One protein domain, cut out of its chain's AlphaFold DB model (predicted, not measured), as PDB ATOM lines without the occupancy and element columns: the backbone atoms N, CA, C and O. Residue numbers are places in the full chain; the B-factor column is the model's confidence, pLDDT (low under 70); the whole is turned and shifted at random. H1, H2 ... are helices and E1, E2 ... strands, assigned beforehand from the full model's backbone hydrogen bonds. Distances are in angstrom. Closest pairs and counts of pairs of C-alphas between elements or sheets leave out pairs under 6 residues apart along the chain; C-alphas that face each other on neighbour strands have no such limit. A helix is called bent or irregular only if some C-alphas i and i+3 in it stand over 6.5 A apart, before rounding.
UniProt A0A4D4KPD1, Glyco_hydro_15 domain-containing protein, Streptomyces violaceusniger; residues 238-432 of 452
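What this domain is: This is residues 238 to 432 of the 452 residues of the protein "Glyco_hydro_15 domain-containing protein" of Streptomyces violaceusniger (UniProt A0A4D4KPD1). What shape do these atoms make? A small antiparallel hairpin, E1 and E2, sits among long loops in one lobe, and the other lobe is a bundle of five helices in which H2, H3, H6 and H7 pack on H5 in the middle. H1 lies off to one side near H2 and H3, and short H4 lies in the loop lobe. How is it made up? The 195 printed residues hold H1, E1, E2, H2, H3, H4, H5, H6 and H7 in that order, mostly helix, and the bundle is up and down, each helix running against the one before it. The whole is compact, with a radius of gyration of the C-alphas of 16.9 A, and spans 56 by 43 by 26 A.

Where its parts are: Where are the strands? E1 is residues 263 to 266, from C-alpha (7.041, 19.508, -4.935), and E2 is residues 274 to 276. Where are the helices? H1 is residues 238 to 249, beginning at C-alpha (16.767, -6.252, 1.981); H2 is 282 to 295, 20.3 A; H3 is 299 to 318, 27.7 A; and H4 is 351 to 354. H5 is 358 to 372, 21.9 A; H6 is 379 to 395, 24.6 A; and H7 is 412 to 432, 30.9 A, ending at C-alpha (49.306, 9.940, -1.384). Is any irregular? H3 is, with C-alphas 314 and 317 9.5 A apart and a kink of 56 degrees near residue 312.

How they stand to each other: How do the strands pair? E1 and E2 are antiparallel at 158 degrees, with N 264 and O 275 3.0 A apart, within hydrogen-bond range. What touches the hub, H5? H7 does at a shallow tilt of 27 degrees, closest at the C-alphas of Gly 362 and Ala 418, 3.9 A; H6 does at 5.4 A between those of Phe 361 and Ala 388. H2 does at 5.7 A between those of Arg 283 and Ser 360, and H3, with residues 301 to 308 alone, at 7.3 A between those of Met 308 and Ile 364. What of H1 and H4? H1 is close to H2 but not clearly touching, the closest C-alphas being those of Leu 247 and Ala 288, 7.2 A, and H4 touches no helix. Do the helix backbones hold? Every O i to N i+4 pair is within hydrogen-bond range in H1 and H6; H2 has 9 of 10, H3 14 of 16, H5 10 of 11 and H7 15 of 17, and H4 is too short for such a pair.

The domain as a whole: How far does it reach? The two C-alphas farthest apart are those of Pro 337 and Ala 431, 56.4 A. Which links are long? Those from H1 to E1, H3 to H4 and H6 to H7, and the printed part has no cut. Where is confidence low? Residues 430 to 432 are under 70, and the mean pLDDT of the printed part is 94.6.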
ATOM      1  N   ARG A 238      17.954  -6.641   2.752       95.19
ATOM      2  CA  ARG A 238      16.767  -6.252   1.981       95.19
ATOM      3  C   ARG A 238      16.577  -4.736   1.971       95.19
ATOM      4  O   ARG A 238      16.380  -4.159   0.905       95.19
ATOM      5  N   ASP A 239      16.678  -4.104   3.137       96.06
ATOM      6  CA  ASP A 239      16.483  -2.659   3.280       96.06
ATOM      7  C   ASP A 239      17.619  -1.887   2.604       96.06
ATOM      8  O   ASP A 239      17.365  -0.906   1.913       96.06
ATOM      9  N   ALA A 240      18.861  -2.372   2.709       96.94
ATOM     10  CA  ALA A 240      20.005  -1.782   2.020       96.94
ATOM     11  C   ALA A 240      19.874  -1.865   0.489       96.94
ATOM     12  O   ALA A 240      20.128  -0.879  -0.202       96.94
ATOM     13  N   ARG A 241      19.433  -3.010  -0.055       97.06
ATOM     14  CA  ARG A 241      19.159  -3.159  -1.498       97.06
ATOM     15  C   ARG A 241      18.033  -2.240  -1.956       97.06
ATOM     16  O   ARG A 241      18.140  -1.636  -3.019       97.06
ATOM     17  N   HIS A 242      16.967  -2.124  -1.164       97.12
ATOM     18  CA  HIS A 242      15.857  -1.232  -1.484       97.12
ATOM     19  C   HIS A 242      16.286   0.240  -1.442       97.12
ATOM     20  O   HIS A 242      16.022   0.974  -2.389       97.12
ATOM     21  N   ALA A 243      17.029   0.656  -0.412       97.31
ATOM     22  CA  ALA A 243      17.588   2.002  -0.320       97.31
ATOM     23  C   ALA A 243      18.506   2.319  -1.510       97.31
ATOM     24  O   ALA A 243      18.384   3.385  -2.103       97.31
ATOM     25  N   TYR A 244      19.367   1.380  -1.923       98.00
ATOM     26  CA  TYR A 244      20.206   1.558  -3.111       98.00
ATOM     27  C   TYR A 244      19.368   1.723  -4.389       98.00
ATOM     28  O   TYR A 244      19.653   2.605  -5.198       98.00
ATOM     29  N   ALA A 245      18.313   0.918  -4.567       98.12
ATOM     30  CA  ALA A 245      17.404   1.045  -5.707       98.12
ATOM     31  C   ALA A 245      16.689   2.408  -5.732       98.12
ATOM     32  O   ALA A 245      16.558   3.000  -6.799       98.12
ATOM     33  N   ILE A 246      16.290   2.935  -4.568       98.19
ATOM     34  CA  ILE A 246      15.710   4.280  -4.431       98.19
ATOM     35  C   ILE A 246      16.730   5.356  -4.811       98.19
ATOM     36  O   ILE A 246      16.425   6.199  -5.650       98.19
ATOM     37  N   LEU A 247      17.946   5.310  -4.252       98.31
ATOM     38  CA  LEU A 247      19.004   6.269  -4.585       98.31
ATOM     39  C   LEU A 247      19.317   6.246  -6.085       98.31
ATOM     40  O   LEU A 247      19.438   7.304  -6.699       98.31
ATOM     41  N   HIS A 248      19.379   5.061  -6.701       98.12
ATOM     42  CA  HIS A 248      19.571   4.961  -8.146       98.12
ATOM     43  C   HIS A 248      18.371   5.552  -8.892       98.12
ATOM     44  O   HIS A 248      18.559   6.343  -9.814       98.12
ATOM     45  N   GLY A 249      17.144   5.213  -8.501       98.00
ATOM     46  CA  GLY A 249      15.936   5.723  -9.144       98.00
ATOM     47  C   GLY A 249      15.774   7.242  -9.064       98.00
ATOM     48  O   GLY A 249      15.052   7.786  -9.891       98.00
ATOM     49  N   LEU A 250      16.441   7.909  -8.112       98.44
ATOM     50  CA  LEU A 250      16.493   9.368  -7.941       98.44
ATOM     51  C   LEU A 250      17.710  10.032  -8.617       98.44
ATOM     52  O   LEU A 250      17.793  11.261  -8.628       98.44
ATOM     53  N   THR A 251      18.655   9.251  -9.151       98.12
ATOM     54  CA  THR A 251      19.913   9.747  -9.735       98.12
ATOM     55  C   THR A 251      19.866   9.706 -11.261       98.12
ATOM     56  O   THR A 251      19.722   8.635 -11.851       98.12
ATOM     57  N   SER A 252      20.024  10.864 -11.902       97.31
ATOM     58  CA  SER A 252      20.015  11.006 -13.363       97.31
ATOM     59  C   SER A 252      21.298  10.527 -14.024       97.31
ATOM     60  O   SER A 252      22.320  10.296 -13.377       97.31
ATOM     61  N   ALA A 253      21.280  10.431 -15.355       95.00
ATOM     62  CA  ALA A 253      22.449  10.073 -16.152       95.00
ATOM     63  C   ALA A 253      23.597  11.099 -16.050       95.00
ATOM     64  O   ALA A 253      24.747  10.752 -16.304       95.00
ATOM     65  N   SER A 254      23.309  12.345 -15.654       95.38
ATOM     66  CA  SER A 254      24.331  13.348 -15.299       95.38
ATOM     67  C   SER A 254      24.986  13.089 -13.937       95.38
ATOM     68  O   SER A 254      25.931  13.778 -13.562       95.38
ATOM     69  N   GLY A 255      24.469  12.122 -13.181       96.69
ATOM     70  CA  GLY A 255      24.875  11.800 -11.823       96.69
ATOM     71  C   GLY A 255      24.248  12.683 -10.753       96.69
ATOM     72  O   GLY A 255      24.516  12.465  -9.580       96.69
ATOM     73  N   ALA A 256      23.404  13.650 -11.116       97.75
ATOM     74  CA  ALA A 256      22.686  14.493 -10.169       97.75
ATOM     75  C   ALA A 256      21.554  13.704  -9.490       97.75
ATOM     76  O   ALA A 256      20.711  13.117 -10.165       97.75
ATOM     77  N   MET A 257      21.513  13.703  -8.157       98.31
ATOM     78  CA  MET A 257      20.451  13.028  -7.406       98.31
ATOM     79  C   MET A 257      19.457  14.052  -6.879       98.31
ATOM     80  O   MET A 257      19.846  14.938  -6.120       98.31
ATOM     81  N   VAL A 258      18.178  13.922  -7.236       98.44
ATOM     82  CA  VAL A 258      17.148  14.802  -6.668       98.44
ATOM     83  C   VAL A 258      16.866  14.461  -5.208       98.44
ATOM     84  O   VAL A 258      16.904  13.294  -4.818       98.44
ATOM     85  N   ALA A 259      16.545  15.469  -4.398       97.19
ATOM     86  CA  ALA A 259      16.213  15.254  -2.989       97.19
ATOM     87  C   ALA A 259      14.888  14.486  -2.813       97.19
ATOM     88  O   ALA A 259      14.775  13.627  -1.939       97.19
ATOM     89  N   ALA A 260      13.886  14.759  -3.657       96.25
ATOM     90  CA  ALA A 260      12.658  13.973  -3.738       96.25
ATOM     91  C   ALA A 260      11.967  14.119  -5.102       96.25
ATOM     92  O   ALA A 260      12.216  15.045  -5.869       96.25
ATOM     93  N   ALA A 261      11.022  13.220  -5.379       95.94
ATOM     94  CA  ALA A 261      10.298  13.189  -6.648       95.94
ATOM     95  C   ALA A 261       9.255  14.304  -6.826       95.94
ATOM     96  O   ALA A 261       8.772  14.529  -7.938       95.94
ATOM     97  N   THR A 262       8.866  14.971  -5.742       95.44
ATOM     98  CA  THR A 262       7.680  15.833  -5.672       95.44
ATOM     99  C   THR A 262       8.015  17.264  -5.278       95.44
ATOM    100  O   THR A 262       9.072  17.550  -4.720       95.44
ATOM    101  N   THR A 263       7.049  18.152  -5.491       95.12
ATOM    102  CA  THR A 263       7.041  19.508  -4.935       95.12
ATOM    103  C   THR A 263       5.818  19.732  -4.048       95.12
ATOM    104  O   THR A 263       4.883  18.930  -4.073       95.12
ATOM    105  N   SER A 264       5.790  20.847  -3.316       92.31
ATOM    106  CA  SER A 264       4.597  21.372  -2.633       92.31
ATOM    107  C   SER A 264       4.042  20.485  -1.520       92.31
ATOM    108  O   SER A 264       2.880  20.625  -1.134       92.31
ATOM    109  N   LEU A 265       4.846  19.553  -1.009       91.62
ATOM    110  CA  LEU A 265       4.477  18.790   0.176       91.62
ATOM    111  C   LEU A 265       4.839  19.605   1.426       91.62
ATOM    112  O   LEU A 265       5.944  20.156   1.491       91.62
ATOM    113  N   PRO A 266       3.931  19.707   2.413       85.88
ATOM    114  CA  PRO A 266       4.188  20.493   3.608       85.88
ATOM    115  C   PRO A 266       5.195  19.790   4.522       85.88
ATOM    116  O   PRO A 266       5.036  18.610   4.830       85.88
ATOM    117  N   GLU A 267       6.175  20.534   5.048       83.81
ATOM    118  CA  GLU A 267       7.071  20.043   6.115       83.81
ATOM    119  C   GLU A 267       6.265  19.613   7.353       83.81
ATOM    120  O   GLU A 267       6.567  18.628   8.027       83.81
ATOM    121  N   ARG A 268       5.198  20.360   7.641       81.94
ATOM    122  CA  ARG A 268       4.214  20.069   8.681       81.94
ATOM    123  C   ARG A 268       2.838  20.486   8.188       81.94
ATOM    124  O   ARG A 268       2.687  21.588   7.666       81.94
ATOM    125  N   ALA A 269       1.831  19.648   8.427       81.44
ATOM    126  CA  ALA A 269       0.446  19.962   8.086       81.44
ATOM    127  C   ALA A 269       0.003  21.314   8.676       81.44
ATOM    128  O   ALA A 269       0.209  21.584   9.865       81.44
ATOM    129  N   ASN A 270      -0.632  22.130   7.833       78.38
ATOM    130  CA  ASN A 270      -1.056  23.511   8.081       78.38
ATOM    131  C   ASN A 270       0.102  24.479   8.390       78.38
ATOM    132  O   ASN A 270      -0.101  25.505   9.036       78.38
ATOM    133  N   GLY A 271       1.320  24.140   7.963       77.00
ATOM    134  CA  GLY A 271       2.481  25.022   7.995       77.00
ATOM    135  C   GLY A 271       2.659  25.789   6.682       77.00
ATOM    136  O   GLY A 271       2.170  25.393   5.627       77.00
ATOM    137  N   GLU A 272       3.417  26.882   6.735       77.88
ATOM    138  CA  GLU A 272       3.686  27.720   5.554       77.88
ATOM    139  C   GLU A 272       4.824  27.170   4.673       77.88
ATOM    140  O   GLU A 272       4.959  27.546   3.506       77.88
ATOM    141  N   ARG A 273       5.637  26.253   5.214       81.69
ATOM    142  CA  ARG A 273       6.848  25.723   4.577       81.69
ATOM    143  C   ARG A 273       6.524  24.541   3.662       81.69
ATOM    144  O   ARG A 273       6.193  23.449   4.123       81.69
ATOM    145  N   ASN A 274       6.599  24.808   2.360       87.44
ATOM    146  CA  ASN A 274       6.381  23.873   1.261       87.44
ATOM    147  C   ASN A 274       7.499  24.111   0.249       87.44
ATOM    148  O   ASN A 274       7.741  25.260  -0.121       87.44
ATOM    149  N   TYR A 275       8.168  23.049  -0.186       89.19
ATOM    150  CA  TYR A 275       9.362  23.164  -1.015       89.19
ATOM    151  C   TYR A 275       9.259  22.292  -2.257       89.19
ATOM    152  O   TYR A 275       8.596  21.251  -2.265       89.19
ATOM    153  N   ASP A 276       9.952  22.727  -3.300       94.81
ATOM    154  CA  ASP A 276      10.203  21.925  -4.484       94.81
ATOM    155  C   ASP A 276      11.503  21.153  -4.296       94.81
ATOM    156  O   ASP A 276      12.575  21.756  -4.313       94.81
ATOM    157  N   TYR A 277      11.398  19.842  -4.067       95.38
ATOM    158  CA  TYR A 277      12.532  18.957  -3.784       95.38
ATOM    159  C   TYR A 277      13.054  18.228  -5.032       95.38
ATOM    160  O   TYR A 277      13.953  17.394  -4.931       95.38
ATOM    161  N   ARG A 278      12.553  18.576  -6.224       96.94
ATOM    162  CA  ARG A 278      12.906  17.930  -7.504       96.94
ATOM    163  C   ARG A 278      14.261  18.366  -8.069       96.94
ATOM    164  O   ARG A 278      14.529  18.194  -9.256       96.94
ATOM    165  N   PHE A 279      15.105  18.955  -7.232       97.62
ATOM    166  CA  PHE A 279      16.422  19.476  -7.579       97.62
ATOM    167  C   PHE A 279      17.507  18.674  -6.866       97.62
ATOM    168  O   PHE A 279      17.243  18.002  -5.869       97.62
ATOM    169  N   ALA A 280      18.730  18.751  -7.380       97.50
ATOM    170  CA  ALA A 280      19.887  18.096  -6.801       97.50
ATOM    171  C   ALA A 280      20.528  18.978  -5.733       97.50
ATOM    172  O   ALA A 280      21.170  19.980  -6.056       97.50
ATOM    173  N   TRP A 281      20.342  18.602  -4.467       97.88
ATOM    174  CA  TRP A 281      21.010  19.235  -3.332       97.88
ATOM    175  C   TRP A 281      22.414  18.670  -3.154       97.88
ATOM    176  O   TRP A 281      22.587  17.458  -3.021       97.88
ATOM    177  N   ILE A 282      23.408  19.556  -3.075       97.44
ATOM    178  CA  ILE A 282      24.817  19.190  -2.874       97.44
ATOM    179  C   ILE A 282      24.984  18.327  -1.622       97.44
ATOM    180  O   ILE A 282      25.623  17.276  -1.663       97.44
ATOM    181  N   ARG A 283      24.353  18.741  -0.524       97.44
ATOM    182  CA  ARG A 283      24.360  18.017   0.745       97.44
ATOM    183  C   ARG A 283      23.799  16.606   0.617       97.44
ATOM    184  O   ARG A 283      24.449  15.635   0.998       97.44
ATOM    185  N   ASP A 284      22.566  16.501   0.134       97.56
ATOM    186  CA  ASP A 284      21.816  15.247   0.061       97.56
ATOM    187  C   ASP A 284      22.582  14.234  -0.795       97.56
ATOM    188  O   ASP A 284      22.746  13.069  -0.424       97.56
ATOM    189  N   GLN A 285      23.165  14.721  -1.888       96.56
ATOM    190  CA  GLN A 285      24.038  13.954  -2.754       96.56
ATOM    191  C   GLN A 285      25.344  13.520  -2.073       96.56
ATOM    192  O   GLN A 285      25.773  12.377  -2.251       96.56
ATOM    193  N   CYS A 286      25.957  14.372  -1.248       97.81
ATOM    194  CA  CYS A 286      27.121  13.989  -0.449       97.81
ATOM    195  C   CYS A 286      26.784  12.886   0.560       97.81
ATOM    196  O   CYS A 286      27.546  11.926   0.679       97.81
ATOM    197  N   TYR A 287      25.644  12.962   1.253       97.88
ATOM    198  CA  TYR A 287      25.239  11.912   2.193       97.88
ATOM    199  C   TYR A 287      24.903  10.591   1.500       97.88
ATOM    200  O   TYR A 287      25.333   9.539   1.979       97.88
ATOM    201  N   ALA A 288      24.223  10.629   0.352       98.06
ATOM    202  CA  ALA A 288      24.009   9.438  -0.467       98.06
ATOM    203  C   ALA A 288      25.343   8.827  -0.924       98.06
ATOM    204  O   ALA A 288      25.571   7.629  -0.748       98.06
ATOM    205  N   GLY A 289      26.268   9.650  -1.427       98.00
ATOM    206  CA  GLY A 289      27.600   9.210  -1.841       98.00
ATOM    207  C   GLY A 289      28.417   8.609  -0.694       98.00
ATOM    208  O   GLY A 289      29.043   7.566  -0.869       98.00
ATOM    209  N   LEU A 290      28.369   9.202   0.503       98.19
ATOM    210  CA  LEU A 290      29.022   8.664   1.701       98.19
ATOM    211  C   LEU A 290      28.428   7.315   2.126       98.19
ATOM    212  O   LEU A 290      29.183   6.405   2.469       98.19
ATOM    213  N   ALA A 291      27.101   7.163   2.073       97.19
ATOM    214  CA  ALA A 291      26.434   5.899   2.372       97.19
ATOM    215  C   ALA A 291      26.825   4.799   1.368       97.19
ATOM    216  O   ALA A 291      27.133   3.677   1.768       97.19
ATOM    217  N   VAL A 292      26.886   5.130   0.075       97.88
ATOM    218  CA  VAL A 292      27.327   4.198  -0.974       97.88
ATOM    219  C   VAL A 292      28.807   3.841  -0.808       97.88
ATOM    220  O   VAL A 292      29.154   2.661  -0.851       97.88
ATOM    221  N   ALA A 293      29.672   4.823  -0.538       98.00
ATOM    222  CA  ALA A 293      31.098   4.606  -0.296       98.00
ATOM    223  C   ALA A 293      31.365   3.736   0.941       98.00
ATOM    224  O   ALA A 293      32.325   2.970   0.955       98.00
ATOM    225  N   ALA A 294      30.517   3.818   1.972       96.62
ATOM    226  CA  ALA A 294      30.610   2.937   3.134       96.62
ATOM    227  C   ALA A 294      30.381   1.458   2.771       96.62
ATOM    228  O   ALA A 294      30.913   0.582   3.451       96.62
ATOM    229  N   HIS A 295      29.624   1.181   1.703       96.69
ATOM    230  CA  HIS A 295      29.447  -0.169   1.170       96.69
ATOM    231  C   HIS A 295      30.556  -0.563   0.183       96.69
ATOM    232  O   HIS A 295      31.032  -1.695   0.212       96.69
ATOM    233  N   GLY A 296      30.973   0.339  -0.710       96.62
ATOM    234  CA  GLY A 296      32.067   0.080  -1.645       96.62
ATOM    235  C   GLY A 296      32.088   0.995  -2.876       96.62
ATOM    236  O   GLY A 296      31.315   1.952  -2.960       96.62
ATOM    237  N   PRO A 297      32.978   0.718  -3.847       96.62
ATOM    238  CA  PRO A 297      33.165   1.530  -5.050       96.62
ATOM    239  C   PRO A 297      32.095   1.223  -6.112       96.62
ATOM    240  O   PRO A 297      32.381   0.621  -7.147       96.62
ATOM    241  N   HIS A 298      30.847   1.595  -5.833       97.19
ATOM    242  CA  HIS A 298      29.710   1.344  -6.728       97.19
ATOM    243  C   HIS A 298      29.494   2.495  -7.722       97.19
ATOM    244  O   HIS A 298      29.814   3.636  -7.387       97.19
ATOM    245  N   PRO A 299      28.866   2.254  -8.890       96.12
ATOM    246  CA  PRO A 299      28.626   3.294  -9.898       96.12
ATOM    247  C   PRO A 299      27.909   4.550  -9.379       96.12
ATOM    248  O   PRO A 299      28.171   5.648  -9.861       96.12
ATOM    249  N   LEU A 300      27.037   4.419  -8.371       96.88
ATOM    250  CA  LEU A 300      26.367   5.566  -7.745       96.88
ATOM    251  C   LEU A 300      27.342   6.535  -7.059       96.88
ATOM    252  O   LEU A 300      27.101   7.741  -7.059       96.88
ATOM    253  N   LEU A 301      28.442   6.028  -6.492       98.00
ATOM    254  CA  LEU A 301      29.491   6.879  -5.937       98.00
ATOM    255  C   LEU A 301      30.148   7.693  -7.052       98.00
ATOM    256  O   LEU A 301      30.312   8.900  -6.908       98.00
ATOM    257  N   ASP A 302      30.477   7.053  -8.174       97.44
ATOM    258  CA  ASP A 302      31.122   7.719  -9.309       97.44
ATOM    259  C   ASP A 302      30.227   8.781  -9.942       97.44
ATOM    260  O   ASP A 302      30.679   9.889 -10.223       97.44
ATOM    261  N   ALA A 303      28.943   8.463 -10.114       96.25
ATOM    262  CA  ALA A 303      27.939   9.396 -10.600       96.25
ATOM    263  C   ALA A 303      27.868  10.635  -9.692       96.25
ATOM    264  O   ALA A 303      27.925  11.772 -10.166       96.25
ATOM    265  N   GLY A 304      27.850  10.410  -8.372       95.88
ATOM    266  CA  GLY A 304      27.863  11.485  -7.394       95.88
ATOM    267  C   GLY A 304      29.120  12.348  -7.448       95.88
ATOM    268  O   GLY A 304      29.030  13.575  -7.454       95.88
ATOM    269  N   LEU A 305      30.290  11.715  -7.545       97.25
ATOM    270  CA  LEU A 305      31.574  12.404  -7.667       97.25
ATOM    271  C   LEU A 305      31.655  13.246  -8.937       97.25
ATOM    272  O   LEU A 305      32.117  14.383  -8.861       97.25
ATOM    273  N   SER A 306      31.192  12.716 -10.072       97.19
ATOM    274  CA  SER A 306      31.194  13.422 -11.355       97.19
ATOM    275  C   SER A 306      30.400  14.723 -11.259       97.19
ATOM    276  O   SER A 306      30.935  15.792 -11.554       97.19
ATOM    277  N   PHE A 307      29.159  14.657 -10.767       97.81
ATOM    278  CA  PHE A 307      28.308  15.840 -10.655       97.81
ATOM    279  C   PHE A 307      28.867  16.866  -9.652       97.81
ATOM    280  O   PHE A 307      28.945  18.054  -9.970       97.81
ATOM    281  N   MET A 308      29.337  16.429  -8.473       97.06
ATOM    282  CA  MET A 308      29.965  17.331  -7.488       97.06
ATOM    283  C   MET A 308      31.226  18.005  -8.040       97.06
ATOM    284  O   MET A 308      31.414  19.210  -7.861       97.06
ATOM    285  N   THR A 309      32.075  17.240  -8.729       98.12
ATOM    286  CA  THR A 309      33.322  17.731  -9.332       98.12
ATOM    287  C   THR A 309      33.023  18.783 -10.384       98.12
ATOM    288  O   THR A 309      33.603  19.866 -10.351       98.12
ATOM    289  N   GLU A 310      32.073  18.503 -11.273       98.00
ATOM    290  CA  GLU A 310      31.663  19.436 -12.314       98.00
ATOM    291  C   GLU A 310      31.121  20.744 -11.724       98.00
ATOM    292  O   GLU A 310      31.584  21.825 -12.098       98.00
ATOM    293  N   ARG A 311      30.186  20.668 -10.764       97.56
ATOM    294  CA  ARG A 311      29.594  21.863 -10.139       97.56
ATOM    295  C   ARG A 311      30.628  22.685  -9.375       97.56
ATOM    296  O   ARG A 311      30.648  23.907  -9.504       97.56
ATOM    297  N   LEU A 312      31.515  22.035  -8.624       97.44
ATOM    298  CA  LEU A 312      32.533  22.728  -7.841       97.44
ATOM    299  C   LEU A 312      33.606  23.385  -8.719       97.44
ATOM    300  O   LEU A 312      34.050  24.486  -8.406       97.44
ATOM    301  N   LEU A 313      34.003  22.757  -9.829       98.19
ATOM    302  CA  LEU A 313      34.934  23.371 -10.781       98.19
ATOM    303  C   LEU A 313      34.300  24.534 -11.555       98.19
ATOM    304  O   LEU A 313      35.006  25.484 -11.890       98.19
ATOM    305  N   ALA A 314      32.995  24.467 -11.832       97.75
ATOM    306  CA  ALA A 314      32.271  25.521 -12.537       97.75
ATOM    307  C   ALA A 314      31.988  26.745 -11.648       97.75
ATOM    308  O   ALA A 314      32.278  27.872 -12.049       97.75
ATOM    309  N   ASP A 315      31.452  26.531 -10.443       97.06
ATOM    310  CA  ASP A 315      30.960  27.613  -9.576       97.06
ATOM    311  C   ASP A 315      31.952  28.003  -8.463       97.06
ATOM    312  O   ASP A 315      31.847  29.079  -7.865       97.06
ATOM    313  N   GLY A 316      32.958  27.169  -8.183       96.25
ATOM    314  CA  GLY A 316      34.005  27.457  -7.207       96.25
ATOM    315  C   GLY A 316      33.460  27.790  -5.818       96.25
ATOM    316  O   GLY A 316      32.670  27.051  -5.240       96.25
ATOM    317  N   GLY A 317      33.889  28.928  -5.264       93.62
ATOM    318  CA  GLY A 317      33.417  29.413  -3.961       93.62
ATOM    319  C   GLY A 317      31.980  29.949  -3.957       93.62
ATOM    320  O   GLY A 317      31.448  30.204  -2.880       93.62
ATOM    321  N   GLU A 318      31.359  30.102  -5.129       93.94
ATOM    322  CA  GLU A 318      29.966  30.536  -5.308       93.94
ATOM    323  C   GLU A 318      29.023  29.343  -5.561       93.94
ATOM    324  O   GLU A 318      27.926  29.513  -6.098       93.94
ATOM    325  N   LEU A 319      29.453  28.131  -5.181       96.75
ATOM    326  CA  LEU A 319      28.641  26.918  -5.231       96.75
ATOM    327  C   LEU A 319      27.284  27.143  -4.545       96.75
ATOM    328  O   LEU A 319      27.204  27.637  -3.416       96.75
ATOM    329  N   ARG A 320      26.214  26.752  -5.235       95.56
ATOM    330  CA  ARG A 320      24.831  26.859  -4.766       95.56
ATOM    331  C   ARG A 320      24.433  25.596  -3.992       95.56
ATOM    332  O   ARG A 320      24.925  24.516  -4.306       95.56
ATOM    333  N   PRO A 321      23.487  25.693  -3.045       96.31
ATOM    334  CA  PRO A 321      22.932  24.534  -2.345       96.31
ATOM    335  C   PRO A 321      22.310  23.488  -3.265       96.31
ATOM    336  O   PRO A 321      22.433  22.292  -3.006       96.31
ATOM    337  N   ALA A 322      21.643  23.941  -4.331       97.12
ATOM    338  CA  ALA A 322      20.866  23.087  -5.214       97.12
ATOM    339  C   ALA A 322      20.921  23.532  -6.679       97.12
ATOM    340  O   ALA A 322      21.041  24.725  -6.984       97.12
ATOM    341  N   TYR A 323      20.766  22.552  -7.570       97.88
ATOM    342  CA  TYR A 323      20.809  22.692  -9.026       97.88
ATOM    343  C   TYR A 323      19.709  21.859  -9.690       97.88
ATOM    344  O   TYR A 323      19.220  20.890  -9.110       97.88
ATOM    345  N   THR A 324      19.340  22.175 -10.931       97.38
ATOM    346  CA  THR A 324      18.624  21.194 -11.763       97.38
ATOM    347  C   THR A 324      19.504  19.961 -11.980       97.38
ATOM    348  O   THR A 324      20.721  20.000 -11.778       97.38
ATOM    349  N   VAL A 325      18.918  18.858 -12.449       96.31
ATOM    350  CA  VAL A 325      19.708  17.654 -12.749       96.31
ATOM    351  C   VAL A 325      20.700  17.856 -13.899       96.31
ATOM    352  O   VAL A 325      21.683  17.131 -13.999       96.31
ATOM    353  N   THR A 326      20.508  18.873 -14.742       95.69
ATOM    354  CA  THR A 326      21.481  19.298 -15.767       95.69
ATOM    355  C   THR A 326      22.565  20.233 -15.224       95.69
ATOM    356  O   THR A 326      23.452  20.636 -15.971       95.69
ATOM    357  N   GLY A 327      22.513  20.580 -13.935       96.12
ATOM    358  CA  GLY A 327      23.442  21.499 -13.287       96.12
ATOM    359  C   GLY A 327      23.066  22.977 -13.424       96.12
ATOM    360  O   GLY A 327      23.810  23.838 -12.958       96.12
ATOM    361  N   ASP A 328      21.930  23.313 -14.028       96.56
ATOM    362  CA  ASP A 328      21.503  24.705 -14.159       96.56
ATOM    363  C   ASP A 328      21.047  25.285 -12.804       96.56
ATOM    364  O   ASP A 328      20.661  24.542 -11.893       96.56
ATOM    365  N   PRO A 329      21.078  26.619 -12.625       95.88
ATOM    366  CA  PRO A 329      20.545  27.247 -11.423       95.88
ATOM    367  C   PRO A 329      19.052  26.951 -11.243       95.88
ATOM    368  O   PRO A 329      18.268  27.056 -12.187       95.88
ATOM    369  N   VAL A 330      18.640  26.679 -10.004       95.69
ATOM    370  CA  VAL A 330      17.224  26.490  -9.669       95.69
ATOM    371  C   VAL A 330      16.427  27.778  -9.911       95.69
ATOM    372  O   VAL A 330      16.855  28.888  -9.566       95.69
ATOM    373  N   ALA A 331      15.243  27.630 -10.508       93.81
ATOM    374  CA  ALA A 331      14.327  28.735 -10.753       93.81
ATOM    375  C   ALA A 331      13.860  29.391  -9.442       93.81
ATOM    376  O   ALA A 331      13.739  28.741  -8.401       93.81
ATOM    377  N   GLN A 332      13.560  30.694  -9.503       91.94
ATOM    378  CA  GLN A 332      12.946  31.376  -8.365       91.94
ATOM    379  C   GLN A 332      11.598  30.745  -8.027       91.94
ATOM    380  O   GLN A 332      10.834  30.360  -8.913       91.94
ATOM    381  N   GLU A 333      11.324  30.674  -6.729       92.75
ATOM    382  CA  GLU A 333      10.080  30.123  -6.220       92.75
ATOM    383  C   GLU A 333       8.874  30.937  -6.706       92.75
ATOM    384  O   GLU A 333       8.855  32.167  -6.606       92.75
ATOM    385  N   ARG A 334       7.845  30.239  -7.184       93.94
ATOM    386  CA  ARG A 334       6.545  30.814  -7.545       93.94
ATOM    387  C   ARG A 334       5.413  29.915  -7.065       93.94
ATOM    388  O   ARG A 334       5.581  28.699  -6.979       93.94
ATOM    389  N   ALA A 335       4.263  30.518  -6.793       93.69
ATOM    390  CA  ALA A 335       3.038  29.771  -6.545       93.69
ATOM    391  C   ALA A 335       2.466  29.211  -7.857       93.69
ATOM    392  O   ALA A 335       2.676  29.784  -8.938       93.69
ATOM    393  N   LEU A 336       1.741  28.103  -7.756       92.00
ATOM    394  CA  LEU A 336       0.809  27.659  -8.785       92.00
ATOM    395  C   LEU A 336      -0.611  28.180  -8.429       92.00
ATOM    396  O   LEU A 336      -0.790  28.857  -7.414       92.00
ATOM    397  N   PRO A 337      -1.617  28.001  -9.304       92.31
ATOM    398  CA  PRO A 337      -3.019  28.272  -8.980       92.31
ATOM    399  C   PRO A 337      -3.777  26.977  -8.622       92.31
ATOM    400  O   PRO A 337      -4.840  26.701  -9.180       92.31
ATOM    401  N   LEU A 338      -3.210  26.151  -7.745       93.56
ATOM    402  CA  LEU A 338      -3.696  24.833  -7.336       93.56
ATOM    403  C   LEU A 338      -3.997  24.784  -5.824       93.56
ATOM    404  O   LEU A 338      -3.449  25.559  -5.046       93.56
ATOM    405  N   PRO A 339      -4.853  23.854  -5.364       91.69
ATOM    406  CA  PRO A 339      -5.168  23.717  -3.940       91.69
ATOM    407  C   PRO A 339      -3.974  23.365  -3.034       91.69
ATOM    408  O   PRO A 339      -4.001  23.694  -1.850       91.69
ATOM    409  N   GLY A 340      -2.956  22.677  -3.561       91.69
ATOM    410  CA  GLY A 340      -1.875  22.087  -2.771       91.69
ATOM    411  C   GLY A 340      -2.253  20.731  -2.163       91.69
ATOM    412  O   GLY A 340      -3.417  20.323  -2.148       91.69
ATOM    413  N   TYR A 341      -1.255  19.997  -1.664       91.88
ATOM    414  CA  TYR A 341      -1.512  18.793  -0.865       91.88
ATOM    415  C   TYR A 341      -2.208  19.197   0.452       91.88
ATOM    416  O   TYR A 341      -1.896  20.269   0.976       91.88
ATOM    417  N   PRO A 342      -3.125  18.391   1.029       89.25
ATOM    418  CA  PRO A 342      -3.819  18.732   2.268       89.25
ATOM    419  C   PRO A 342      -2.889  19.249   3.375       89.25
ATOM    420  O   PRO A 342      -1.976  18.556   3.826       89.25
ATOM    421  N   GLY A 343      -3.147  20.481   3.822       84.38
ATOM    422  CA  GLY A 343      -2.337  21.173   4.825       84.38
ATOM    423  C   GLY A 343      -1.059  21.832   4.288       84.38
ATOM    424  O   GLY A 343      -0.224  22.226   5.098       84.38
ATOM    425  N   GLY A 344      -0.890  21.940   2.972       86.69
ATOM    426  CA  GLY A 344       0.231  22.604   2.310       86.69
ATOM    427  C   GLY A 344      -0.197  23.705   1.340       86.69
ATOM    428  O   GLY A 344      -1.358  24.102   1.292       86.69
ATOM    429  N   THR A 345       0.774  24.209   0.580       86.94
ATOM    430  CA  THR A 345       0.596  25.199  -0.496       86.94
ATOM    431  C   THR A 345       1.403  24.784  -1.719       86.94
ATOM    432  O   THR A 345       2.401  24.074  -1.607       86.94
ATOM    433  N   ASP A 346       0.972  25.222  -2.891       88.81
ATOM    434  CA  ASP A 346       1.484  24.821  -4.191       88.81
ATOM    435  C   ASP A 346       2.615  25.736  -4.688       88.81
ATOM    436  O   ASP A 346       2.410  26.824  -5.224       88.81
ATOM    437  N   ARG A 347       3.857  25.289  -4.514       92.19
ATOM    438  CA  ARG A 347       5.066  26.032  -4.879       92.19
ATOM    439  C   ARG A 347       5.916  25.243  -5.861       92.19
ATOM    440  O   ARG A 347       5.986  24.023  -5.800       92.19
ATOM    441  N   VAL A 348       6.585  25.937  -6.771       95.00
ATOM    442  CA  VAL A 348       7.610  25.357  -7.654       95.00
ATOM    443  C   VAL A 348       8.827  26.261  -7.702       95.00
ATOM    444  O   VAL A 348       8.698  27.474  -7.519       95.00
ATOM    445  N   GLY A 349       9.995  25.685  -7.977       94.75
ATOM    446  CA  GLY A 349      11.272  26.374  -7.792       94.75
ATOM    447  C   GLY A 349      11.667  26.446  -6.317       94.75
ATOM    448  O   GLY A 349      10.931  26.005  -5.435       94.75
ATOM    449  N   ASN A 350      12.851  26.986  -6.029       93.94
ATOM    450  CA  ASN A 350      13.360  26.996  -4.661       93.94
ATOM    451  C   ASN A 350      14.252  28.210  -4.376       93.94
ATOM    452  O   ASN A 350      15.159  28.543  -5.140       93.94
ATOM    453  N   ARG A 351      14.003  28.881  -3.246       90.62
ATOM    454  CA  ARG A 351      14.776  30.054  -2.803       90.62
ATOM    455  C   ARG A 351      16.198  29.693  -2.372       90.62
ATOM    456  O   ARG A 351      17.090  30.532  -2.504       90.62
ATOM    457  N   ALA A 352      16.414  28.464  -1.904       88.44
ATOM    458  CA  ALA A 352      17.715  27.980  -1.461       88.44
ATOM    459  C   ALA A 352      18.770  27.999  -2.575       88.44
ATOM    460  O   ALA A 352      19.945  28.222  -2.302       88.44
ATOM    461  N   GLY A 353      18.359  27.902  -3.845       87.50
ATOM    462  CA  GLY A 353      19.260  27.894  -5.004       87.50
ATOM    463  C   GLY A 353      20.127  29.152  -5.186       87.50
ATOM    464  O   GLY A 353      20.905  29.222  -6.130       87.50
ATOM    465  N   ARG A 354      20.001  30.172  -4.328       89.44
ATOM    466  CA  ARG A 354      20.836  31.390  -4.340       89.44
ATOM    467  C   ARG A 354      21.547  31.662  -3.015       89.44
ATOM    468  O   ARG A 354      22.189  32.701  -2.880       89.44
ATOM    469  N   GLN A 355      21.381  30.789  -2.026       94.56
ATOM    470  CA  GLN A 355      22.012  30.945  -0.721       94.56
ATOM    471  C   GLN A 355      23.485  30.526  -0.776       94.56
ATOM    472  O   GLN A 355      23.931  29.878  -1.715       94.56
ATOM    473  N   PHE A 356      24.236  30.908   0.254       96.19
ATOM    474  CA  PHE A 356      25.578  30.395   0.508       96.19
ATOM    475  C   PHE A 356      25.511  29.422   1.689       96.19
ATOM    476  O   PHE A 356      24.928  29.766   2.721       96.19
ATOM    477  N   GLN A 357      26.116  28.243   1.539       97.19
ATOM    478  CA  GLN A 357      26.179  27.189   2.555       97.19
ATOM    479  C   GLN A 357      27.625  26.731   2.736       97.19
ATOM    480  O   GLN A 357      28.253  26.219   1.808       97.19
ATOM    481  N   LEU A 358      28.175  26.952   3.931       97.88
ATOM    482  CA  LEU A 358      29.564  26.589   4.224       97.88
ATOM    483  C   LEU A 358      29.715  25.074   4.452       97.88
ATOM    484  O   LEU A 358      30.768  24.515   4.143       97.88
ATOM    485  N   ASP A 359      28.680  24.414   4.981       97.56
ATOM    486  CA  ASP A 359      28.631  22.963   5.185       97.56
ATOM    487  C   ASP A 359      28.862  22.179   3.898       97.56
ATOM    488  O   ASP A 359      29.643  21.228   3.934       97.56
ATOM    489  N   SER A 360      28.289  22.619   2.775       97.44
ATOM    490  CA  SER A 360      28.397  21.940   1.478       97.44
ATOM    491  C   SER A 360      29.847  21.657   1.075       97.44
ATOM    492  O   SER A 360      30.173  20.558   0.634       97.44
ATOM    493  N   PHE A 361      30.766  22.605   1.293       98.44
ATOM    494  CA  PHE A 361      32.189  22.384   1.008       98.44
ATOM    495  C   PHE A 361      32.807  21.336   1.941       98.44
ATOM    496  O   PHE A 361      33.599  20.503   1.507       98.44
ATOM    497  N   GLY A 362      32.436  21.345   3.222       98.12
ATOM    498  CA  GLY A 362      32.875  20.336   4.186       98.12
ATOM    499  C   GLY A 362      32.354  18.934   3.860       98.12
ATOM    500  O   GLY A 362      33.084  17.954   3.996       98.12
ATOM    501  N   GLU A 363      31.113  18.826   3.401       98.12
ATOM    502  CA  GLU A 363      30.480  17.572   2.980       98.12
ATOM    503  C   GLU A 363      31.128  17.015   1.703       98.12
ATOM    504  O   GLU A 363      31.503  15.839   1.680       98.12
ATOM    505  N   ILE A 364      31.399  17.866   0.705       98.38
ATOM    506  CA  ILE A 364      32.143  17.481  -0.506       98.38
ATOM    507  C   ILE A 364      33.542  16.960  -0.149       98.38
ATOM    508  O   ILE A 364      33.965  15.917  -0.647       98.38
ATOM    509  N   LEU A 365      34.262  17.637   0.751       98.50
ATOM    510  CA  LEU A 365      35.587  17.188   1.191       98.50
ATOM    511  C   LEU A 365      35.541  15.810   1.871       98.50
ATOM    512  O   LEU A 365      36.441  14.992   1.666       98.50
ATOM    513  N   GLN A 366      34.494  15.521   2.651       98.31
ATOM    514  CA  GLN A 366      34.292  14.192   3.241       98.31
ATOM    515  C   GLN A 366      34.013  13.135   2.169       98.31
ATOM    516  O   GLN A 366      34.596  12.048   2.231       98.31
ATOM    517  N   LEU A 367      33.173  13.454   1.179       98.19
ATOM    518  CA  LEU A 367      32.881  12.570   0.051       98.19
ATOM    519  C   LEU A 367      34.152  12.251  -0.747       98.19
ATOM    520  O   LEU A 367      34.458  11.081  -0.971       98.19
ATOM    521  N   TYR A 368      34.946  13.262  -1.107       98.38
ATOM    522  CA  TYR A 368      36.218  13.066  -1.808       98.38
ATOM    523  C   TYR A 368      37.222  12.265  -0.987       98.38
ATOM    524  O   TYR A 368      37.921  11.414  -1.533       98.38
ATOM    525  N   ALA A 369      37.276  12.468   0.330       98.12
ATOM    526  CA  ALA A 369      38.110  11.649   1.199       98.12
ATOM    527  C   ALA A 369      37.652  10.179   1.227       98.12
ATOM    528  O   ALA A 369      38.492   9.280   1.261       98.12
ATOM    529  N   ALA A 370      36.341   9.916   1.212       97.88
ATOM    530  CA  ALA A 370      35.798   8.560   1.117       97.88
ATOM    531  C   ALA A 370      36.119   7.912  -0.236       97.88
ATOM    532  O   ALA A 370      36.618   6.790  -0.264       97.88
ATOM    533  N   ALA A 371      35.942   8.649  -1.332       97.56
ATOM    534  CA  ALA A 371      36.308   8.210  -2.672       97.56
ATOM    535  C   ALA A 371      37.810   7.927  -2.814       97.56
ATOM    536  O   ALA A 371      38.199   6.921  -3.399       97.56
ATOM    537  N   ALA A 372      38.667   8.772  -2.232       97.44
ATOM    538  CA  ALA A 372      40.115   8.581  -2.244       97.44
ATOM    539  C   ALA A 372      40.541   7.284  -1.543       97.44
ATOM    540  O   ALA A 372      41.437   6.606  -2.030       97.44
ATOM    541  N   ARG A 373      39.878   6.903  -0.441       96.88
ATOM    542  CA  ARG A 373      40.131   5.622   0.254       96.88
ATOM    543  C   ARG A 373      39.725   4.390  -0.560       96.88
ATOM    544  O   ARG A 373      40.109   3.284  -0.198       96.88
ATOM    545  N   LEU A 374      38.943   4.586  -1.615       96.94
ATOM    546  CA  LEU A 374      38.476   3.551  -2.533       96.94
ATOM    547  C   LEU A 374      39.151   3.654  -3.912       96.94
ATOM    548  O   LEU A 374      38.664   3.058  -4.870       96.94
ATOM    549  N   ASP A 375      40.218   4.453  -4.036       95.75
ATOM    550  CA  ASP A 375      40.919   4.724  -5.297       95.75
ATOM    551  C   ASP A 375      40.004   5.267  -6.417       95.75
ATOM    552  O   ASP A 375      40.237   5.048  -7.604       95.75
ATOM    553  N   ARG A 376      38.949   6.007  -6.041       96.44
ATOM    554  CA  ARG A 376      37.976   6.618  -6.970       96.44
ATOM    555  C   ARG A 376      38.198   8.112  -7.215       96.44
ATOM    556  O   ARG A 376      37.440   8.726  -7.953       96.44
ATOM    557  N   LEU A 377      39.208   8.721  -6.588       95.19
ATOM    558  CA  LEU A 377      39.474  10.158  -6.722       95.19
ATOM    559  C   LEU A 377      40.417  10.454  -7.900       95.19
ATOM    560  O   LEU A 377      41.647  10.356  -7.768       95.19
ATOM    561  N   ASP A 378      39.830  10.839  -9.033       94.69
ATOM    562  CA  ASP A 378      40.546  11.195 -10.260       94.69
ATOM    563  C   ASP A 378      41.222  12.585 -10.205       94.69
ATOM    564  O   ASP A 378      41.229  13.279  -9.183       94.69
ATOM    565  N   THR A 379      41.863  12.981 -11.307       95.81
ATOM    566  CA  THR A 379      42.595  14.253 -11.417       95.81
ATOM    567  C   THR A 379      41.686  15.475 -11.275       95.81
ATOM    568  O   THR A 379      42.076  16.454 -10.633       95.81
ATOM    569  N   ASP A 380      40.487  15.432 -11.849       97.56
ATOM    570  CA  ASP A 380      39.565  16.565 -11.835       97.56
ATOM    571  C   ASP A 380      38.938  16.730 -10.450       97.56
ATOM    572  O   ASP A 380      38.889  17.849  -9.936       97.56
ATOM    573  N   ALA A 381      38.585  15.625  -9.794       97.06
ATOM    574  CA  ALA A 381      38.112  15.609  -8.417       97.06
ATOM    575  C   ALA A 381      39.200  16.067  -7.431       97.06
ATOM    576  O   ALA A 381      38.904  16.760  -6.459       97.06
ATOM    577  N   ARG A 382      40.484  15.771  -7.690       96.25
ATOM    578  CA  ARG A 382      41.611  16.331  -6.910       96.25
ATOM    579  C   ARG A 382      41.727  17.843  -7.059       96.25
ATOM    580  O   ARG A 382      41.919  18.531  -6.063       96.25
ATOM    581  N   ARG A 383      41.576  18.370  -8.275       97.50
ATOM    582  CA  ARG A 383      41.534  19.822  -8.499       97.50
ATOM    583  C   ARG A 383      40.317  20.447  -7.812       97.50
ATOM    584  O   ARG A 383      40.437  21.499  -7.198       97.50
ATOM    585  N   ALA A 384      39.159  19.796  -7.885       98.19
ATOM    586  CA  ALA A 384      37.948  20.253  -7.214       98.19
ATOM    587  C   ALA A 384      38.112  20.241  -5.685       98.19
ATOM    588  O   ALA A 384      37.656  21.158  -5.013       98.19
ATOM    589  N   LEU A 385      38.818  19.256  -5.125       98.00
ATOM    590  CA  LEU A 385      39.165  19.223  -3.705       98.00
ATOM    591  C   LEU A 385      39.935  20.480  -3.286       98.00
ATOM    592  O   LEU A 385      39.555  21.099  -2.294       98.00
ATOM    593  N   ASP A 386      40.958  20.883  -4.046       97.31
ATOM    594  CA  ASP A 386      41.711  22.115  -3.771       97.31
ATOM    595  C   ASP A 386      40.782  23.349  -3.812       97.31
ATOM    596  O   ASP A 386      40.821  24.189  -2.915       97.31
ATOM    597  N   VAL A 387      39.845  23.404  -4.769       98.38
ATOM    598  CA  VAL A 387      38.829  24.474  -4.852       98.38
ATOM    599  C   VAL A 387      37.922  24.519  -3.613       98.38
ATOM    600  O   VAL A 387      37.635  25.609  -3.110       98.38
ATOM    601  N   ALA A 388      37.480  23.368  -3.090       98.38
ATOM    602  CA  ALA A 388      36.696  23.319  -1.853       98.38
ATOM    603  C   ALA A 388      37.505  23.793  -0.638       98.38
ATOM    604  O   ALA A 388      36.973  24.533   0.192       98.38
ATOM    605  N   VAL A 389      38.781  23.405  -0.533       98.31
ATOM    606  CA  VAL A 389      39.672  23.875   0.542       98.31
ATOM    607  C   VAL A 389      39.808  25.399   0.493       98.31
ATOM    608  O   VAL A 389      39.554  26.063   1.500       98.31
ATOM    609  N   ASP A 390      40.096  25.959  -0.684       98.12
ATOM    610  CA  ASP A 390      40.219  27.405  -0.885       98.12
ATOM    611  C   ASP A 390      38.914  28.149  -0.566       98.12
ATOM    612  O   ASP A 390      38.928  29.288  -0.085       98.12
ATOM    613  N   ALA A 391      37.761  27.547  -0.872       98.00
ATOM    614  CA  ALA A 391      36.457  28.120  -0.555       98.00
ATOM    615  C   ALA A 391      36.216  28.166   0.962       98.00
ATOM    616  O   ALA A 391      35.773  29.201   1.473       98.00
ATOM    617  N   VAL A 392      36.559  27.097   1.690       98.25
ATOM    618  CA  VAL A 392      36.473  27.056   3.158       98.25
ATOM    619  C   VAL A 392      37.417  28.080   3.790       98.25
ATOM    620  O   VAL A 392      36.983  28.849   4.651       98.25
ATOM    621  N   GLU A 393      38.678  28.147   3.351       97.38
ATOM    622  CA  GLU A 393      39.671  29.089   3.888       97.38
ATOM    623  C   GLU A 393      39.202  30.544   3.764       97.38
ATOM    624  O   GLU A 393      39.288  31.320   4.720       97.38
ATOM    625  N   ARG A 394      38.622  30.899   2.613       97.19
ATOM    626  CA  ARG A 394      38.107  32.251   2.362       97.19
ATOM    627  C   ARG A 394      36.836  32.577   3.146       97.19
ATOM    628  O   ARG A 394      36.636  33.737   3.502       97.19
ATOM    629  N   ASN A 395      35.973  31.593   3.416       96.31
ATOM    630  CA  ASN A 395      34.605  31.858   3.870       96.31
ATOM    631  C   ASN A 395      34.260  31.376   5.286       96.31
ATOM    632  O   ASN A 395      33.167  31.680   5.754       96.31
ATOM    633  N   TRP A 396      35.128  30.680   6.026       95.62
ATOM    634  CA  TRP A 396      34.724  30.065   7.307       95.62
ATOM    635  C   TRP A 396      34.190  31.050   8.375       95.62
ATOM    636  O   TRP A 396      33.402  30.673   9.250       95.62
ATOM    637  N   ARG A 397      34.582  32.331   8.296       95.31
ATOM    638  CA  ARG A 397      34.095  33.421   9.170       95.31
ATOM    639  C   ARG A 397      32.805  34.092   8.679       95.31
ATOM    640  O   ARG A 397      32.266  34.943   9.378       95.31
ATOM    641  N   ARG A 398      32.321  33.755   7.482       95.56
ATOM    642  CA  ARG A 398      31.124  34.340   6.867       95.56
ATOM    643  C   ARG A 398      29.863  33.637   7.400       95.56
ATOM    644  O   ARG A 398      29.811  32.411   7.338       95.56
ATOM    645  N   PRO A 399      28.849  34.360   7.912       97.31
ATOM    646  CA  PRO A 399      27.532  33.780   8.185       97.31
ATOM    647  C   PRO A 399      26.933  33.127   6.929       97.31
ATOM    648  O   PRO A 399      27.065  33.671   5.833       97.31
ATOM    649  N   ASP A 400      26.258  31.997   7.089       97.25
ATOM    650  CA  ASP A 400      25.693  31.194   6.000       97.25
ATOM    651  C   ASP A 400      24.279  30.720   6.351       97.25
ATOM    652  O   ASP A 400      23.856  30.841   7.502       97.25
ATOM    653  N   ALA A 401      23.549  30.184   5.374       96.62
ATOM    654  CA  ALA A 401      22.163  29.751   5.571       96.62
ATOM    655  C   ALA A 401      22.043  28.456   6.401       96.62
ATOM    656  O   ALA A 401      20.966  28.133   6.904       96.62
ATOM    657  N   GLY A 402      23.158  27.732   6.571       95.06
ATOM    658  CA  GLY A 402      23.227  26.463   7.284       95.06
ATOM    659  C   GLY A 402      22.385  25.356   6.650       95.06
ATOM    660  O   GLY A 402      21.699  25.549   5.645       95.06
ATOM    661  N   LEU A 403      22.405  24.195   7.304       93.88
ATOM    662  CA  LEU A 403      21.726  22.972   6.872       93.88
ATOM    663  C   LEU A 403      20.234  23.173   6.559       93.88
ATOM    664  O   LEU A 403      19.705  22.591   5.619       93.88
ATOM    665  N   TRP A 404      19.550  23.988   7.356       92.75
ATOM    666  CA  TRP A 404      18.104  24.194   7.244       92.75
ATOM    667  C   TRP A 404      17.710  25.380   6.360       92.75
ATOM    668  O   TRP A 404      16.531  25.720   6.319       92.75
ATOM    669  N   GLU A 405      18.671  26.002   5.666       92.94
ATOM    670  CA  GLU A 405      18.407  27.042   4.654       92.94
ATOM    671  C   GLU A 405      17.689  28.275   5.221       92.94
ATOM    672  O   GLU A 405      16.849  28.905   4.570       92.94
ATOM    673  N   LEU A 406      18.034  28.604   6.465       91.25
ATOM    674  CA  LEU A 406      17.434  29.670   7.258       91.25
ATOM    675  C   LEU A 406      18.143  31.010   6.997       91.25
ATOM    676  O   LEU A 406      18.814  31.216   5.982       91.25
ATOM    677  N   GLU A 407      17.983  31.962   7.910       93.44
ATOM    678  CA  GLU A 407      18.756  33.192   7.908       93.44
ATOM    679  C   GLU A 407      20.264  32.947   8.060       93.44
ATOM    680  O   GLU A 407      20.728  31.986   8.683       93.44
ATOM    681  N   ASN A 408      21.043  33.876   7.505       97.12
ATOM    682  CA  ASN A 408      22.491  33.796   7.569       97.12
ATOM    683  C   ASN A 408      22.982  33.973   9.011       97.12
ATOM    684  O   ASN A 408      22.890  35.066   9.574       97.12
ATOM    685  N   HIS A 409      23.569  32.920   9.579       97.06
ATOM    686  CA  HIS A 409      24.121  32.932  10.930       97.06
ATOM    687  C   HIS A 409      25.431  32.138  11.012       97.06
ATOM    688  O   HIS A 409      25.883  31.495  10.068       97.06
ATOM    689  N   TRP A 410      26.087  32.209  12.166       96.75
ATOM    690  CA  TRP A 410      27.229  31.364  12.503       96.75
ATOM    691  C   TRP A 410      26.730  30.008  12.997       96.75
ATOM    692  O   TRP A 410      26.685  29.746  14.199       96.75
ATOM    693  N   TRP A 411      26.302  29.155  12.071       97.56
ATOM    694  CA  TRP A 411      25.797  27.826  12.403       97.56
ATOM    695  C   TRP A 411      26.922  26.890  12.847       97.56
ATOM    696  O   TRP A 411      27.916  26.712  12.135       97.56
ATOM    697  N   THR A 412      26.744  26.251  14.009       96.69
ATOM    698  CA  THR A 412      27.689  25.258  14.550       96.69
ATOM    699  C   THR A 412      27.889  24.093  13.582       96.69
ATOM    700  O   THR A 412      29.026  23.675  13.370       96.69
ATOM    701  N   HIS A 413      26.807  23.617  12.954       97.25
ATOM    702  CA  HIS A 413      26.840  22.542  11.956       97.25
ATOM    703  C   HIS A 413      27.823  22.849  10.823       97.25
ATOM    704  O   HIS A 413      28.773  22.097  10.626       97.25
ATOM    705  N   SER A 414      27.679  24.000  10.159       97.62
ATOM    706  CA  SER A 414      28.513  24.357   9.010       97.62
ATOM    707  C   SER A 414      30.005  24.391   9.338       97.62
ATOM    708  O   SER A 414      30.834  23.938   8.551       97.62
ATOM    709  N   ARG A 415      30.370  24.865  10.538       97.38
ATOM    710  CA  ARG A 415      31.777  24.903  10.976       97.38
ATOM    711  C   ARG A 415      32.296  23.510  11.303       97.38
ATOM    712  O   ARG A 415      33.440  23.203  10.972       97.38
ATOM    713  N   LEU A 416      31.476  22.669  11.931       97.69
ATOM    714  CA  LEU A 416      31.839  21.279  12.192       97.69
ATOM    715  C   LEU A 416      32.031  20.501  10.889       97.69
ATOM    716  O   LEU A 416      33.043  19.816  10.769       97.69
ATOM    717  N   CYS A 417      31.145  20.665   9.902       97.88
ATOM    718  CA  CYS A 417      31.295  20.051   8.581       97.88
ATOM    719  C   CYS A 417      32.581  20.506   7.887       97.88
ATOM    720  O   CYS A 417      33.337  19.665   7.404       97.88
ATOM    721  N   ALA A 418      32.891  21.806   7.901       98.00
ATOM    722  CA  ALA A 418      34.139  22.324   7.340       98.00
ATOM    723  C   ALA A 418      35.380  21.702   8.011       98.00
ATOM    724  O   ALA A 418      36.282  21.211   7.330       98.00
ATOM    725  N   VAL A 419      35.419  21.656   9.349       98.00
ATOM    726  CA  VAL A 419      36.532  21.044  10.096       98.00
ATOM    727  C   VAL A 419      36.628  19.538   9.834       98.00
ATOM    728  O   VAL A 419      37.732  19.020   9.657       98.00
ATOM    729  N   ALA A 420      35.498  18.827   9.803       98.06
ATOM    730  CA  ALA A 420      35.448  17.394   9.528       98.06
ATOM    731  C   ALA A 420      35.949  17.076   8.112       98.06
ATOM    732  O   ALA A 420      36.805  16.204   7.953       98.06
ATOM    733  N   GLY A 421      35.492  17.832   7.109       98.12
ATOM    734  CA  GLY A 421      35.933  17.720   5.722       98.12
ATOM    735  C   GLY A 421      37.425  17.955   5.551       98.12
ATOM    736  O   GLY A 421      38.114  17.100   4.998       98.12
ATOM    737  N   LEU A 422      37.956  19.049   6.104       98.06
ATOM    738  CA  LEU A 422      39.393  19.340   6.054       98.06
ATOM    739  C   LEU A 422      40.230  18.230   6.706       98.06
ATOM    740  O   LEU A 422      41.238  17.801   6.145       98.06
ATOM    741  N   ARG A 423      39.803  17.720   7.871       97.75
ATOM    742  CA  ARG A 423      40.487  16.606   8.551       97.75
ATOM    743  C   ARG A 423      40.456  15.322   7.724       97.75
ATOM    744  O   ARG A 423      41.485  14.659   7.600       97.75
ATOM    745  N   ALA A 424      39.301  14.977   7.159       96.75
ATOM    746  CA  ALA A 424      39.142  13.783   6.336       96.75
ATOM    747  C   ALA A 424      40.001  13.858   5.064       96.75
ATOM    748  O   ALA A 424      40.720  12.905   4.754       96.75
ATOM    749  N   ALA A 425      39.972  14.998   4.369       95.50
ATOM    750  CA  ALA A 425      40.761  15.241   3.165       95.50
ATOM    751  C   ALA A 425      42.268  15.182   3.453       95.50
ATOM    752  O   ALA A 425      43.000  14.494   2.741       95.50
ATOM    753  N   ALA A 426      42.733  15.813   4.538       95.38
ATOM    754  CA  ALA A 426      44.137  15.760   4.943       95.38
ATOM    755  C   ALA A 426      44.613  14.321   5.213       95.38
ATOM    756  O   ALA A 426      45.692  13.938   4.761       95.38
ATOM    757  N   GLY A 427      43.797  13.509   5.896       91.62
ATOM    758  CA  GLY A 427      44.126  12.112   6.192       91.62
ATOM    759  C   GLY A 427      44.144  11.205   4.958       91.62
ATOM    760  O   GLY A 427      45.024  10.356   4.838       91.62
ATOM    761  N   ALA A 428      43.201  11.386   4.029       87.62
ATOM    762  CA  ALA A 428      43.070  10.526   2.852       87.62
ATOM    763  C   ALA A 428      44.008  10.923   1.697       87.62
ATOM    764  O   ALA A 428      44.553  10.059   1.016       87.62
ATOM    765  N   VAL A 429      44.217  12.224   1.473       75.25
ATOM    766  CA  VAL A 429      44.966  12.741   0.312       75.25
ATOM    767  C   VAL A 429      46.412  13.093   0.668       75.25
ATOM    768  O   VAL A 429      47.305  12.950  -0.172       75.25
ATOM    769  N   GLY A 430      46.686  13.468   1.922       61.16
ATOM    770  CA  GLY A 430      48.044  13.732   2.411       61.16
ATOM    771  C   GLY A 430      48.959  12.503   2.355       61.16
ATOM    772  O   GLY A 430      50.135  12.633   2.018       61.16
ATOM    773  N   ALA A 431      48.411  11.303   2.573       54.62
ATOM    774  CA  ALA A 431      49.155  10.045   2.486       54.62
ATOM    775  C   ALA A 431      49.660   9.734   1.058       54.62
ATOM    776  O   ALA A 431      50.734   9.160   0.893       54.62
ATOM    777  N   GLY A 432      48.937  10.171   0.019       47.66
ATOM    778  CA  GLY A 432      49.306   9.940  -1.384       47.66
ATOM    779  C   GLY A 432      50.431  10.843  -1.906       47.66
ATOM    780  O   GLY A 432      51.154  10.454  -2.820       47.66
TER     781      GLY A 432